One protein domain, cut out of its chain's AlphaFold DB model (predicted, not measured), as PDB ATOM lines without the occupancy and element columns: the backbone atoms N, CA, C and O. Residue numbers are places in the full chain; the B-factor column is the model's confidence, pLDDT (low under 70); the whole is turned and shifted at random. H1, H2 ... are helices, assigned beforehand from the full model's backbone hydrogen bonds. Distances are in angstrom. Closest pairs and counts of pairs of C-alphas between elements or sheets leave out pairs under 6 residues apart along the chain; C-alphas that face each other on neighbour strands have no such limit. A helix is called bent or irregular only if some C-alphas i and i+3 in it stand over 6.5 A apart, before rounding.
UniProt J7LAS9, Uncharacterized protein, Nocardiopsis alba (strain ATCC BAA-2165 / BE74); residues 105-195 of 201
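Overview. This is residues 105 to 195 of the 201 residues of an uncharacterized protein of Nocardiopsis alba (strain ATCC BAA-2165 / BE74) (UniProt J7LAS9). Three longer helices, H1, H2 and H4, form a small up-and-down bundle, with short H3 beyond the end of H2. From the end of H4 a long link, residues 172 to 187, folds back along the bundle to short H5, which packs on H4. The printed part has 91 residues with five named helices, H1 to H5 in that order, and no named strand; the class is all helix. It is compact, with a radius of gyration of the C-alphas of 13.0 A, and only just flat, spanning 44 by 29 by 15 A.

Along the chain. H1, residues 105 to 121, begins with C-alpha 105 at (-31.359, 19.201, 62.055) and is 24.0 A long from first to last C-alpha. It has a kink of 33 degrees near residue 112 and is irregular, but only just: C-alphas 108 and 111 are 6.7 A apart. H2, residues 125 to 143, is the longest helix at 27.0 A, with C-alpha 143 at (-24.449, 24.459, 56.996). H3, residues 146 to 150, is irregular, with C-alphas 147 and 150 7.3 A apart. H4, residues 158 to 171, is 19.9 A long. H5, residues 188 to 191, ends with C-alpha 191 at (-22.735, 11.933, 40.205).

Arrangement. H1 and H2 form a helical hairpin and touch; their closest C-alphas, of Arg 119 and Tyr 128, are 4.7 A apart. They run opposite ways at a shallow tilt of 17 degrees. H4 is the hub, touching H1, H2 and H5. H1 and H4 run the same way at a shallow tilt of 16 degrees, with their closest C-alphas, of Pro 113 and Leu 160, 5.5 A apart. H2 touches H4 with residues 132 to 136 alone, opposite ways at a shallow tilt of 20 degrees; their closest C-alphas, of Leu 132 and Leu 160, are 6.9 A apart. The closest C-alphas of H4 and H5, of Cys 165 and Leu 191, are 5.2 A apart. H3 is close to H2 but not clearly touching, with C-alphas 143 and 149, their closest, 5.6 A apart; H3 and H4 are apart. Every O i to N i+4 pair is within hydrogen-bond range in H2 and H4, against 9 of 13 in H1 and 0 of 1 in H3, where 0 of 2 O i to N i+3 pairs are within range; H5 is too short for an i+4 pair.

Size, cuts and confidence. The two C-alphas farthest apart, of Asp 147 and Pro 175, are 43.8 A apart. The printed part has no cut. The link from H4 to H5, 16 residues, is long. The mean pLDDT of the printed part is 95.3, and no printed residue is under 70.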
ATOM      1  N   TYR A 105     -32.104  20.309  62.652       90.50
ATOM      2  CA  TYR A 105     -31.359  19.201  62.055       90.50
ATOM      3  C   TYR A 105     -32.287  18.129  61.466       90.50
ATOM      4  O   TYR A 105     -32.039  17.614  60.371       90.50
ATOM      5  N   LEU A 106     -33.375  17.784  62.158       89.75
ATOM      6  CA  LEU A 106     -34.348  16.824  61.637       89.75
ATOM      7  C   LEU A 106     -34.972  17.323  60.332       89.75
ATOM      8  O   LEU A 106     -34.934  16.614  59.324       89.75
ATOM      9  N   ASN A 107     -35.446  18.568  60.327       91.75
ATOM     10  CA  ASN A 107     -36.110  19.165  59.175       91.75
ATOM     11  C   ASN A 107     -35.166  19.381  57.979       91.75
ATOM     12  O   ASN A 107     -35.517  19.065  56.845       91.75
ATOM     13  N   LYS A 108     -33.955  19.908  58.213       94.81
ATOM     14  CA  LYS A 108     -33.044  20.317  57.129       94.81
ATOM     15  C   LYS A 108     -32.070  19.227  56.682       94.81
ATOM     16  O   LYS A 108     -31.605  19.272  55.547       94.81
ATOM     17  N   ILE A 109     -31.752  18.256  57.542       94.44
ATOM     18  CA  ILE A 109     -30.733  17.231  57.259       94.44
ATOM     19  C   ILE A 109     -31.316  15.816  57.211       94.44
ATOM     20  O   ILE A 109     -30.946  15.040  56.331       94.44
ATOM     21  N   THR A 110     -32.222  15.460  58.127       93.56
ATOM     22  CA  THR A 110     -32.680  14.063  58.278       93.56
ATOM     23  C   THR A 110     -33.837  13.710  57.346       93.56
ATOM     24  O   THR A 110     -33.799  12.670  56.692       93.56
ATOM     25  N   PHE A 111     -34.851  14.569  57.266       95.12
ATOM     26  CA  PHE A 111     -36.059  14.331  56.476       95.12
ATOM     27  C   PHE A 111     -35.854  14.412  54.949       95.12
ATOM     28  O   PHE A 111     -36.382  13.553  54.234       95.12
ATOM     29  N   PRO A 112     -35.085  15.375  54.390       97.44
ATOM     30  CA  PRO A 112     -35.032  15.560  52.939       97.44
ATOM     31  C   PRO A 112     -34.543  14.344  52.129       97.44
ATOM     32  O   PRO A 112     -35.129  14.073  51.076       97.44
ATOM     33  N   PRO A 113     -33.548  13.554  52.591       98.31
ATOM     34  CA  PRO A 113     -33.193  12.295  51.938       98.31
ATOM     35  C   PRO A 113     -34.353  11.294  51.870       98.31
ATOM     36  O   PRO A 113     -34.548  10.664  50.835       98.31
ATOM     37  N   MET A 114     -35.161  11.176  52.928       98.25
ATOM     38  CA  MET A 114     -36.299  10.250  52.951       98.25
ATOM     39  C   MET A 114     -37.376  10.670  51.947       98.25
ATOM     40  O   MET A 114     -37.877   9.837  51.194       98.25
ATOM     41  N   ASN A 115     -37.679  11.971  51.874       98.00
ATOM     42  CA  ASN A 115     -38.613  12.503  50.881       98.00
ATOM     43  C   ASN A 115     -38.091  12.308  49.447       98.00
ATOM     44  O   ASN A 115     -38.836  11.862  48.583       98.00
ATOM     45  N   THR A 116     -36.806  12.574  49.196       98.75
ATOM     46  CA  THR A 116     -36.183  12.351  47.877       98.75
ATOM     47  C   THR A 116     -36.279  10.882  47.464       98.75
ATOM     48  O   THR A 116     -36.675  10.561  46.344       98.75
ATOM     49  N   PHE A 117     -35.979   9.974  48.391       98.75
ATOM     50  CA  PHE A 117     -36.058   8.538  48.159       98.75
ATOM     51  C   PHE A 117     -37.486   8.051  47.899       98.75
ATOM     52  O   PHE A 117     -37.692   7.255  46.988       98.75
ATOM     53  N   LEU A 118     -38.482   8.567  48.628       98.50
ATOM     54  CA  LEU A 118     -39.891   8.269  48.366       98.50
ATOM     55  C   LEU A 118     -40.267   8.568  46.909       98.50
ATOM     56  O   LEU A 118     -40.911   7.745  46.261       98.50
ATOM     57  N   ARG A 119     -39.850   9.726  46.382       98.50
ATOM     58  CA  ARG A 119     -40.143  10.117  44.992       98.50
ATOM     59  C   ARG A 119     -39.393   9.271  43.971       98.50
ATOM     60  O   ARG A 119     -39.973   8.907  42.952       98.50
ATOM     61  N   LEU A 120     -38.155   8.890  44.285       98.31
ATOM     62  CA  LEU A 120     -37.381   7.959  43.464       98.31
ATOM     63  C   LEU A 120     -38.076   6.593  43.356       98.31
ATOM     64  O   LEU A 120     -38.232   6.072  42.255       98.31
ATOM     65  N   VAL A 121     -38.533   6.034  44.483       97.56
ATOM     66  CA  VAL A 121     -39.268   4.756  44.529       97.56
ATOM     67  C   VAL A 121     -40.585   4.839  43.754       97.56
ATOM     68  O   VAL A 121     -40.976   3.874  43.104       97.56
ATOM     69  N   GLN A 122     -41.257   5.990  43.792       97.25
ATOM     70  CA  GLN A 122     -42.495   6.241  43.048       97.25
ATOM     71  C   GLN A 122     -42.289   6.412  41.536       97.25
ATOM     72  O   GLN A 122     -43.286   6.449  40.820       97.25
ATOM     73  N   ARG A 123     -41.037   6.521  41.056       97.19
ATOM     74  CA  ARG A 123     -40.701   6.873  39.661       97.19
ATOM     75  C   ARG A 123     -41.391   8.167  39.191       97.19
ATOM     76  O   ARG A 123     -41.747   8.307  38.031       97.19
ATOM     77  N   ASP A 124     -41.583   9.118  40.107       97.44
ATOM     78  CA  ASP A 124     -42.208  10.421  39.840       97.44
ATOM     79  C   ASP A 124     -41.095  11.460  39.643       97.44
ATOM     80  O   ASP A 124     -40.596  12.027  40.620       97.44
ATOM     81  N   SER A 125     -40.637  11.644  38.399       98.00
ATOM     82  CA  SER A 125     -39.469  12.481  38.092       98.00
ATOM     83  C   SER A 125     -39.641  13.936  38.499       98.00
ATOM     84  O   SER A 125     -38.748  14.484  39.146       98.00
ATOM     85  N   ASP A 126     -40.785  14.555  38.208       98.50
ATOM     86  CA  ASP A 126     -41.048  15.948  38.582       98.50
ATOM     87  C   ASP A 126     -40.911  16.141  40.096       98.50
ATOM     88  O   ASP A 126     -40.177  17.016  40.576       98.50
ATOM     89  N   ARG A 127     -41.567  15.278  40.883       98.50
ATOM     90  CA  ARG A 127     -41.486  15.374  42.343       98.50
ATOM     91  C   ARG A 127     -40.129  14.954  42.883       98.50
ATOM     92  O   ARG A 127     -39.719  15.483  43.915       98.50
ATOM     93  N   TYR A 128     -39.439  14.023  42.233       98.81
ATOM     94  CA  TYR A 128     -38.083  13.630  42.600       98.81
ATOM     95  C   TYR A 128     -37.111  14.799  42.446       98.81
ATOM     96  O   TYR A 128     -36.435  15.148  43.414       98.81
ATOM     97  N   ASN A 129     -37.095  15.444  41.276       98.81
ATOM     98  CA  ASN A 129     -36.227  16.584  41.002       98.81
ATOM     99  C   ASN A 129     -36.536  17.743  41.963       98.81
ATOM    100  O   ASN A 129     -35.620  18.314  42.559       98.81
ATOM    101  N   GLN A 130     -37.820  18.024  42.218       98.75
ATOM    102  CA  GLN A 130     -38.229  19.020  43.212       98.75
ATOM    103  C   GLN A 130     -37.733  18.673  44.627       98.75
ATOM    104  O   GLN A 130     -37.177  19.531  45.315       98.75
ATOM    105  N   ALA A 131     -37.922  17.426  45.070       98.75
ATOM    106  CA  ALA A 131     -37.525  16.981  46.404       98.75
ATOM    107  C   ALA A 131     -36.002  17.014  46.596       98.75
ATOM    108  O   ALA A 131     -35.530  17.474  47.639       98.75
ATOM    109  N   LEU A 132     -35.238  16.580  45.588       98.81
ATOM    110  CA  LEU A 132     -33.780  16.614  45.609       98.81
ATOM    111  C   LEU A 132     -33.268  18.060  45.653       98.81
ATOM    112  O   LEU A 132     -32.469  18.394  46.528       98.81
ATOM    113  N   ALA A 133     -33.764  18.936  44.772       98.75
ATOM    114  CA  ALA A 133     -33.374  20.346  44.747       98.75
ATOM    115  C   ALA A 133     -33.682  21.047  46.080       98.75
ATOM    116  O   ALA A 133     -32.822  21.726  46.645       98.75
ATOM    117  N   GLN A 134     -34.880  20.825  46.633       98.62
ATOM    118  CA  GLN A 134     -35.260  21.364  47.936       98.62
ATOM    119  C   GLN A 134     -34.362  20.823  49.058       98.62
ATOM    120  O   GLN A 134     -33.921  21.589  49.913       98.62
ATOM    121  N   GLY A 135     -34.054  19.524  49.057       98.50
ATOM    122  CA  GLY A 135     -33.171  18.923  50.054       98.50
ATOM    123  C   GLY A 135     -31.750  19.483  50.019       98.50
ATOM    124  O   GLY A 135     -31.160  19.724  51.071       98.50
ATOM    125  N   LEU A 136     -31.209  19.741  48.826       98.50
ATOM    126  CA  LEU A 136     -29.888  20.354  48.664       98.50
ATOM    127  C   LEU A 136     -29.883  21.815  49.133       98.50
ATOM    128  O   LEU A 136     -28.936  22.235  49.796       98.50
ATOM    129  N   ALA A 137     -30.953  22.569  48.862       98.19
ATOM    130  CA  ALA A 137     -31.108  23.929  49.372       98.19
ATOM    131  C   ALA A 137     -31.165  23.962  50.912       98.19
ATOM    132  O   ALA A 137     -30.463  24.756  51.534       98.19
ATOM    133  N   LEU A 138     -31.934  23.057  51.532       97.62
ATOM    134  CA  LEU A 138     -32.018  22.931  52.994       97.62
ATOM    135  C   LEU A 138     -30.682  22.521  53.626       97.62
ATOM    136  O   LEU A 138     -30.321  23.033  54.686       97.62
ATOM    137  N   HIS A 139     -29.928  21.634  52.969       97.12
ATOM    138  CA  HIS A 139     -28.575  21.286  53.398       97.12
ATOM    139  C   HIS A 139     -27.674  22.525  53.408       97.12
ATOM    140  O   HIS A 139     -27.008  22.787  54.409       97.12
ATOM    141  N   GLY A 140     -27.673  23.302  52.321       96.25
ATOM    142  CA  GLY A 140     -26.884  24.528  52.241       96.25
ATOM    143  C   GLY A 140     -27.260  25.537  53.321       96.25
ATOM    144  O   GLY A 140     -26.386  26.036  54.026       96.25
ATOM    145  N   ASP A 141     -28.553  25.772  53.525       95.69
ATOM    146  CA  ASP A 141     -29.072  26.672  54.558       95.69
ATOM    147  C   ASP A 141     -28.642  26.255  55.983       95.69
ATOM    148  O   ASP A 141     -28.178  27.079  56.775       95.69
ATOM    149  N   TYR A 142     -28.693  24.956  56.300       95.00
ATOM    150  CA  TYR A 142     -28.254  24.440  57.603       95.00
ATOM    151  C   TYR A 142     -26.754  24.653  57.864       95.00
ATOM    152  O   TYR A 142     -26.363  24.997  58.983       95.00
ATOM    153  N   TRP A 143     -25.909  24.420  56.852       95.31
ATOM    154  CA  TRP A 143     -24.449  24.459  56.996       95.31
ATOM    155  C   TRP A 143     -23.842  25.850  56.818       95.31
ATOM    156  O   TRP A 143     -22.772  26.104  57.358       95.31
ATOM    157  N   THR A 144     -24.516  26.767  56.124       91.38
ATOM    158  CA  THR A 144     -24.031  28.146  55.914       91.38
ATOM    159  C   THR A 144     -24.418  29.116  57.034       91.38
ATOM    160  O   THR A 144     -24.088  30.300  56.971       91.38
ATOM    161  N   THR A 145     -25.059  28.619  58.095       87.06
ATOM    162  CA  THR A 145     -25.508  29.421  59.236       87.06
ATOM    163  C   THR A 145     -24.575  29.274  60.445       87.06
ATOM    164  O   THR A 145     -24.261  28.166  60.887       87.06
ATOM    165  N   GLY A 146     -24.176  30.408  61.032       84.19
ATOM    166  CA  GLY A 146     -23.418  30.468  62.288       84.19
ATOM    167  C   GLY A 146     -22.036  29.812  62.207       84.19
ATOM    168  O   GLY A 146     -21.340  29.908  61.198       84.19
ATOM    169  N   ASP A 147     -21.645  29.112  63.272       87.06
ATOM    170  CA  ASP A 147     -20.309  28.512  63.408       87.06
ATOM    171  C   ASP A 147     -20.074  27.288  62.496       87.06
ATOM    172  O   ASP A 147     -18.971  26.742  62.446       87.06
ATOM    173  N   ARG A 148     -21.101  26.837  61.760       87.38
ATOM    174  CA  ARG A 148     -21.077  25.618  60.931       87.38
ATOM    175  C   ARG A 148     -20.436  25.823  59.553       87.38
ATOM    176  O   ARG A 148     -20.099  24.837  58.905       87.38
ATOM    177  N   ILE A 149     -20.224  27.073  59.132       87.44
ATOM    178  CA  ILE A 149     -19.825  27.436  57.758       87.44
ATOM    179  C   ILE A 149     -18.511  26.795  57.286       87.44
ATOM    180  O   ILE A 149     -18.319  26.584  56.093       87.44
ATOM    181  N   ASN A 150     -17.620  26.456  58.223       86.94
ATOM    182  CA  ASN A 150     -16.323  25.838  57.938       86.94
ATOM    183  C   ASN A 150     -16.292  24.324  58.232       86.94
ATOM    184  O   ASN A 150     -15.222  23.716  58.170       86.94
ATOM    185  N   ASP A 151     -17.422  23.700  58.582       89.88
ATOM    186  CA  ASP A 151     -17.479  22.251  58.788       89.88
ATOM    187  C   ASP A 151     -17.475  21.534  57.431       89.88
ATOM    188  O   ASP A 151     -18.324  21.759  56.568       89.88
ATOM    189  N   ILE A 152     -16.528  20.610  57.258       88.75
ATOM    190  CA  ILE A 152     -16.385  19.791  56.050       88.75
ATOM    191  C   ILE A 152     -17.656  19.001  55.702       88.75
ATOM    192  O   ILE A 152     -17.888  18.677  54.538       88.75
ATOM    193  N   LYS A 153     -18.505  18.697  56.690       87.75
ATOM    194  CA  LYS A 153     -19.798  18.032  56.478       87.75
ATOM    195  C   LYS A 153     -20.783  18.877  55.668       87.75
ATOM    196  O   LYS A 153     -21.726  18.306  55.126       87.75
ATOM    197  N   GLY A 154     -20.565  20.189  55.581       90.88
ATOM    198  CA  GLY A 154     -21.356  21.101  54.761       90.88
ATOM    199  C   GLY A 154     -20.960  21.142  53.290       90.88
ATOM    200  O   GLY A 154     -21.622  21.821  52.515       90.88
ATOM    201  N   MET A 155     -19.901  20.436  52.875       92.75
ATOM    202  CA  MET A 155     -19.463  20.435  51.476       92.75
ATOM    203  C   MET A 155     -20.478  19.751  50.549       92.75
ATOM    204  O   MET A 155     -20.657  20.179  49.413       92.75
ATOM    205  N   PHE A 156     -21.126  18.683  51.018       94.88
ATOM    206  CA  PHE A 156     -22.231  18.013  50.334       94.88
ATOM    207  C   PHE A 156     -22.974  17.070  51.287       94.88
ATOM    208  O   PHE A 156     -22.428  16.559  52.268       94.88
ATOM    209  N   SER A 157     -24.224  16.760  50.946       97.19
ATOM    210  CA  SER A 157     -25.015  15.739  51.634       97.19
ATOM    211  C   SER A 157     -24.714  14.361  51.057       97.19
ATOM    212  O   SER A 157     -25.144  14.053  49.950       97.19
ATOM    213  N   LEU A 158     -24.016  13.500  51.804       97.62
ATOM    214  CA  LEU A 158     -23.759  12.122  51.363       97.62
ATOM    215  C   LEU A 158     -25.056  11.344  51.025       97.62
ATOM    216  O   LEU A 158     -25.083  10.717  49.968       97.62
ATOM    217  N   PRO A 159     -26.134  11.386  51.839       98.25
ATOM    218  CA  PRO A 159     -27.391  10.728  51.486       98.25
ATOM    219  C   PRO A 159     -28.031  11.278  50.206       98.25
ATOM    220  O   PRO A 159     -28.439  10.492  49.360       98.25
ATOM    221  N   LEU A 160     -28.102  12.607  50.033       98.69
ATOM    222  CA  LEU A 160     -28.705  13.184  48.820       98.69
ATOM    223  C   LEU A 160     -27.844  12.923  47.586       98.69
ATOM    224  O   LEU A 160     -28.400  12.644  46.536       98.69
ATOM    225  N   LEU A 161     -26.512  12.943  47.709       98.62
ATOM    226  CA  LEU A 161     -25.612  12.568  46.619       98.62
ATOM    227  C   LEU A 161     -25.820  11.108  46.209       98.62
ATOM    228  O   LEU A 161     -25.947  10.824  45.027       98.62
ATOM    229  N   ALA A 162     -25.908  10.183  47.166       98.62
ATOM    230  CA  ALA A 162     -26.168   8.778  46.864       98.62
ATOM    231  C   ALA A 162     -27.529   8.573  46.175       98.62
ATOM    232  O   ALA A 162     -27.635   7.801  45.225       98.62
ATOM    233  N   LEU A 163     -28.568   9.283  46.620       98.75
ATOM    234  CA  LEU A 163     -29.886   9.259  45.980       98.75
ATOM    235  C   LEU A 163     -29.888   9.943  44.607       98.75
ATOM    236  O   LEU A 163     -30.651   9.532  43.735       98.75
ATOM    237  N   ALA A 164     -29.041  10.954  44.406       98.75
ATOM    238  CA  ALA A 164     -28.803  11.574  43.110       98.75
ATOM    239  C   ALA A 164     -28.125  10.591  42.149       98.75
ATOM    240  O   ALA A 164     -28.604  10.434  41.036       98.75
ATOM    241  N   CYS A 165     -27.105   9.849  42.599       98.50
ATOM    242  CA  CYS A 165     -26.493   8.759  41.832       98.50
ATOM    243  C   CYS A 165     -27.537   7.719  41.397       98.50
ATOM    244  O   CYS A 165     -27.604   7.384  40.223       98.50
ATOM    245  N   LEU A 166     -28.400   7.249  42.309       98.25
ATOM    246  CA  LEU A 166     -29.455   6.289  41.950       98.25
ATOM    247  C   LEU A 166     -30.478   6.859  40.956       98.25
ATOM    248  O   LEU A 166     -30.971   6.120  40.106       98.25
ATOM    249  N   GLY A 167     -30.834   8.142  41.079       98.31
ATOM    250  CA  GLY A 167     -31.742   8.808  40.142       98.31
ATOM    251  C   GLY A 167     -31.110   9.031  38.772       98.31
ATOM    252  O   GLY A 167     -31.759   8.775  37.765       98.31
ATOM    253  N   TYR A 168     -29.838   9.425  38.734       98.31
ATOM    254  CA  TYR A 168     -29.062   9.567  37.505       98.31
ATOM    255  C   TYR A 168     -28.956   8.224  36.772       98.31
ATOM    256  O   TYR A 168     -29.387   8.109  35.629       98.31
ATOM    257  N   ASP A 169     -28.509   7.175  37.470       97.12
ATOM    258  CA  ASP A 169     -28.386   5.825  36.909       97.12
ATOM    259  C   ASP A 169     -29.770   5.254  36.498       97.12
ATOM    260  O   ASP A 169     -29.868   4.446  35.575       97.12
ATOM    261  N   THR A 170     -30.862   5.672  37.162       97.50
ATOM    262  CA  THR A 170     -32.239   5.346  36.742       97.50
ATOM    263  C   THR A 170     -32.589   6.025  35.423       97.50
ATOM    264  O   THR A 170     -33.117   5.352  34.545       97.50
ATOM    265  N   ALA A 171     -32.313   7.323  35.275       97.50
ATOM    266  CA  ALA A 171     -32.639   8.081  34.066       97.50
ATOM    267  C   ALA A 171     -31.914   7.542  32.818       97.50
ATOM    268  O   ALA A 171     -32.427   7.635  31.708       97.50
ATOM    269  N   GLU A 172     -30.738   6.928  32.989       95.38
ATOM    270  CA  GLU A 172     -30.042   6.242  31.893       95.38
ATOM    271  C   GLU A 172     -30.749   4.956  31.425       95.38
ATOM    272  O   GLU A 172     -30.550   4.517  30.292       95.38
ATOM    273  N   GLN A 173     -31.550   4.326  32.290       95.12
ATOM    274  CA  GLN A 173     -32.161   3.013  32.049       95.12
ATOM    275  C   GLN A 173     -33.667   3.083  31.773       95.12
ATOM    276  O   GLN A 173     -34.202   2.215  31.082       95.12
ATOM    277  N   ASP A 174     -34.348   4.077  32.336       96.56
ATOM    278  CA  ASP A 174     -35.794   4.255  32.287       96.56
ATOM    279  C   ASP A 174     -36.133   5.519  31.476       96.56
ATOM    280  O   ASP A 174     -35.898   6.624  31.961       96.56
ATOM    281  N   PRO A 175     -36.674   5.391  30.246       94.88
ATOM    282  CA  PRO A 175     -36.947   6.537  29.376       94.88
ATOM    283  C   PRO A 175     -38.070   7.445  29.889       94.88
ATOM    284  O   PRO A 175     -38.180   8.579  29.425       94.88
ATOM    285  N   ASP A 176     -38.895   6.962  30.823       96.38
ATOM    286  CA  ASP A 176     -39.965   7.744  31.439       96.38
ATOM    287  C   ASP A 176     -39.471   8.509  32.679       96.38
ATOM    288  O   ASP A 176     -40.208   9.326  33.236       96.38
ATOM    289  N   PHE A 177     -38.219   8.277  33.103       98.25
ATOM    290  CA  PHE A 177     -37.608   8.953  34.237       98.25
ATOM    291  C   PHE A 177     -36.509   9.928  33.795       98.25
ATOM    292  O   PHE A 177     -35.528   9.535  33.174       98.25
ATOM    293  N   HIS A 178     -36.615  11.199  34.184       98.19
ATOM    294  CA  HIS A 178     -35.595  12.217  33.904       98.19
ATOM    295  C   HIS A 178     -34.932  12.766  35.177       98.19
ATOM    296  O   HIS A 178     -35.533  12.822  36.258       98.19
ATOM    297  N   PHE A 179     -33.674  13.185  35.032       98.19
ATOM    298  CA  PHE A 179     -32.851  13.793  36.075       98.19
ATOM    299  C   PHE A 179     -32.371  15.173  35.607       98.19
ATOM    300  O   PHE A 179     -31.612  15.260  34.644       98.19
ATOM    301  N   ASP A 180     -32.753  16.231  36.327       97.44
ATOM    302  CA  ASP A 180     -32.538  17.623  35.891       97.44
ATOM    303  C   ASP A 180     -31.787  18.484  36.920       97.44
ATOM    304  O   ASP A 180     -31.538  19.669  36.693       97.44
ATOM    305  N   VAL A 181     -31.475  17.939  38.099       97.88
ATOM    306  CA  VAL A 181     -30.934  18.745  39.200       97.88
ATOM    307  C   VAL A 181     -29.446  19.020  39.011       97.88
ATOM    308  O   VAL A 181     -28.605  18.139  39.181       97.88
ATOM    309  N   GLU A 182     -29.111  20.290  38.806       95.69
ATOM    310  CA  GLU A 182     -27.745  20.803  38.905       95.69
ATOM    311  C   GLU A 182     -27.531  21.518  40.246       95.69
ATOM    312  O   GLU A 182     -28.336  22.346  40.677       95.69
ATOM    313  N   SER A 183     -26.435  21.208  40.941       96.44
ATOM    314  CA  SER A 183     -26.123  21.832  42.229       96.44
ATOM    315  C   SER A 183     -24.639  21.745  42.562       96.44
ATOM    316  O   SER A 183     -24.009  20.712  42.354       96.44
ATOM    317  N   GLY A 184     -24.092  22.796  43.182       94.81
ATOM    318  CA  GLY A 184     -22.729  22.774  43.731       94.81
ATOM    319  C   GLY A 184     -22.534  21.756  44.864       94.81
ATOM    320  O   GLY A 184     -21.406  21.353  45.131       94.81
ATOM    321  N   TYR A 185     -23.624  21.293  45.486       95.75
ATOM    322  CA  TYR A 185     -23.616  20.220  46.487       95.75
ATOM    323  C   TYR A 185     -23.653  18.810  45.871       95.75
ATOM    324  O   TYR A 185     -23.674  17.826  46.610       95.75
ATOM    325  N   LEU A 186     -23.666  18.692  44.536       97.12
ATOM    326  CA  LEU A 186     -23.565  17.429  43.804       97.12
ATOM    327  C   LEU A 186     -22.248  17.408  43.014       97.12
ATOM    328  O   LEU A 186     -22.178  17.947  41.909       97.12
ATOM    329  N   PRO A 187     -21.171  16.804  43.552       95.00
ATOM    330  CA  PRO A 187     -19.904  16.709  42.837       95.00
ATOM    331  C   PRO A 187     -20.072  15.940  41.519       95.00
ATOM    332  O   PRO A 187     -20.254  14.722  41.529       95.00
ATOM    333  N   LYS A 188     -19.974  16.650  40.389       93.38
ATOM    334  CA  LYS A 188     -20.287  16.151  39.037       93.38
ATOM    335  C   LYS A 188     -19.687  14.779  38.723       93.38
ATOM    336  O   LYS A 188     -20.405  13.863  38.356       93.38
ATOM    337  N   HIS A 189     -18.385  14.605  38.945       92.88
ATOM    338  CA  HIS A 189     -17.702  13.347  38.622       92.88
ATOM    339  C   HIS A 189     -18.105  12.170  39.513       92.88
ATOM    340  O   HIS A 189     -17.999  11.025  39.084       92.88
ATOM    341  N   LEU A 190     -18.567  12.438  40.739       93.81
ATOM    342  CA  LEU A 190     -19.177  11.410  41.576       93.81
ATOM    343  C   LEU A 190     -20.602  11.122  41.114       93.81
ATOM    344  O   LEU A 190     -20.986   9.967  41.108       93.81
ATOM    345  N   LEU A 191     -21.375  12.129  40.708       96.06
ATOM    346  CA  LEU A 191     -22.735  11.933  40.205       96.06
ATOM    347  C   LEU A 191     -22.758  11.137  38.898       96.06
ATOM    348  O   LEU A 191     -23.490  10.168  38.811       96.06
ATOM    349  N   GLU A 192     -21.930  11.489  37.925       93.56
ATOM    350  CA  GLU A 192     -21.943  10.905  36.574       93.56
ATOM    351  C   GLU A 192     -21.109   9.623  36.457       93.56
ATOM    352  O   GLU A 192     -20.901   9.120  35.357       93.56
ATOM    353  N   ASN A 193     -20.569   9.114  37.574       88.25
ATOM    354  CA  ASN A 193     -19.689   7.945  37.578       88.25
ATOM    355  C   ASN A 193     -18.492   8.115  36.613       88.25
ATOM    356  O   ASN A 193     -18.160   7.219  35.845       88.25
ATOM    357  N   SER A 194     -17.864   9.300  36.619       85.38
ATOM    358  CA  SER A 194     -16.820   9.708  35.660       85.38
ATOM    359  C   SER A 194     -15.514  10.140  36.340       85.38
ATOM    360  O   SER A 194     -14.744  10.942  35.805       85.38
ATOM    361  N   TRP A 195     -15.251   9.649  37.556       78.69
ATOM    362  CA  TRP A 195     -14.056  10.034  38.304       78.69
ATOM    363  C   TRP A 195     -12.759   9.504  37.684       78.69
ATOM    364  O   TRP A 195     -12.671   8.412  37.119       78.69
TER     365      TRP A 195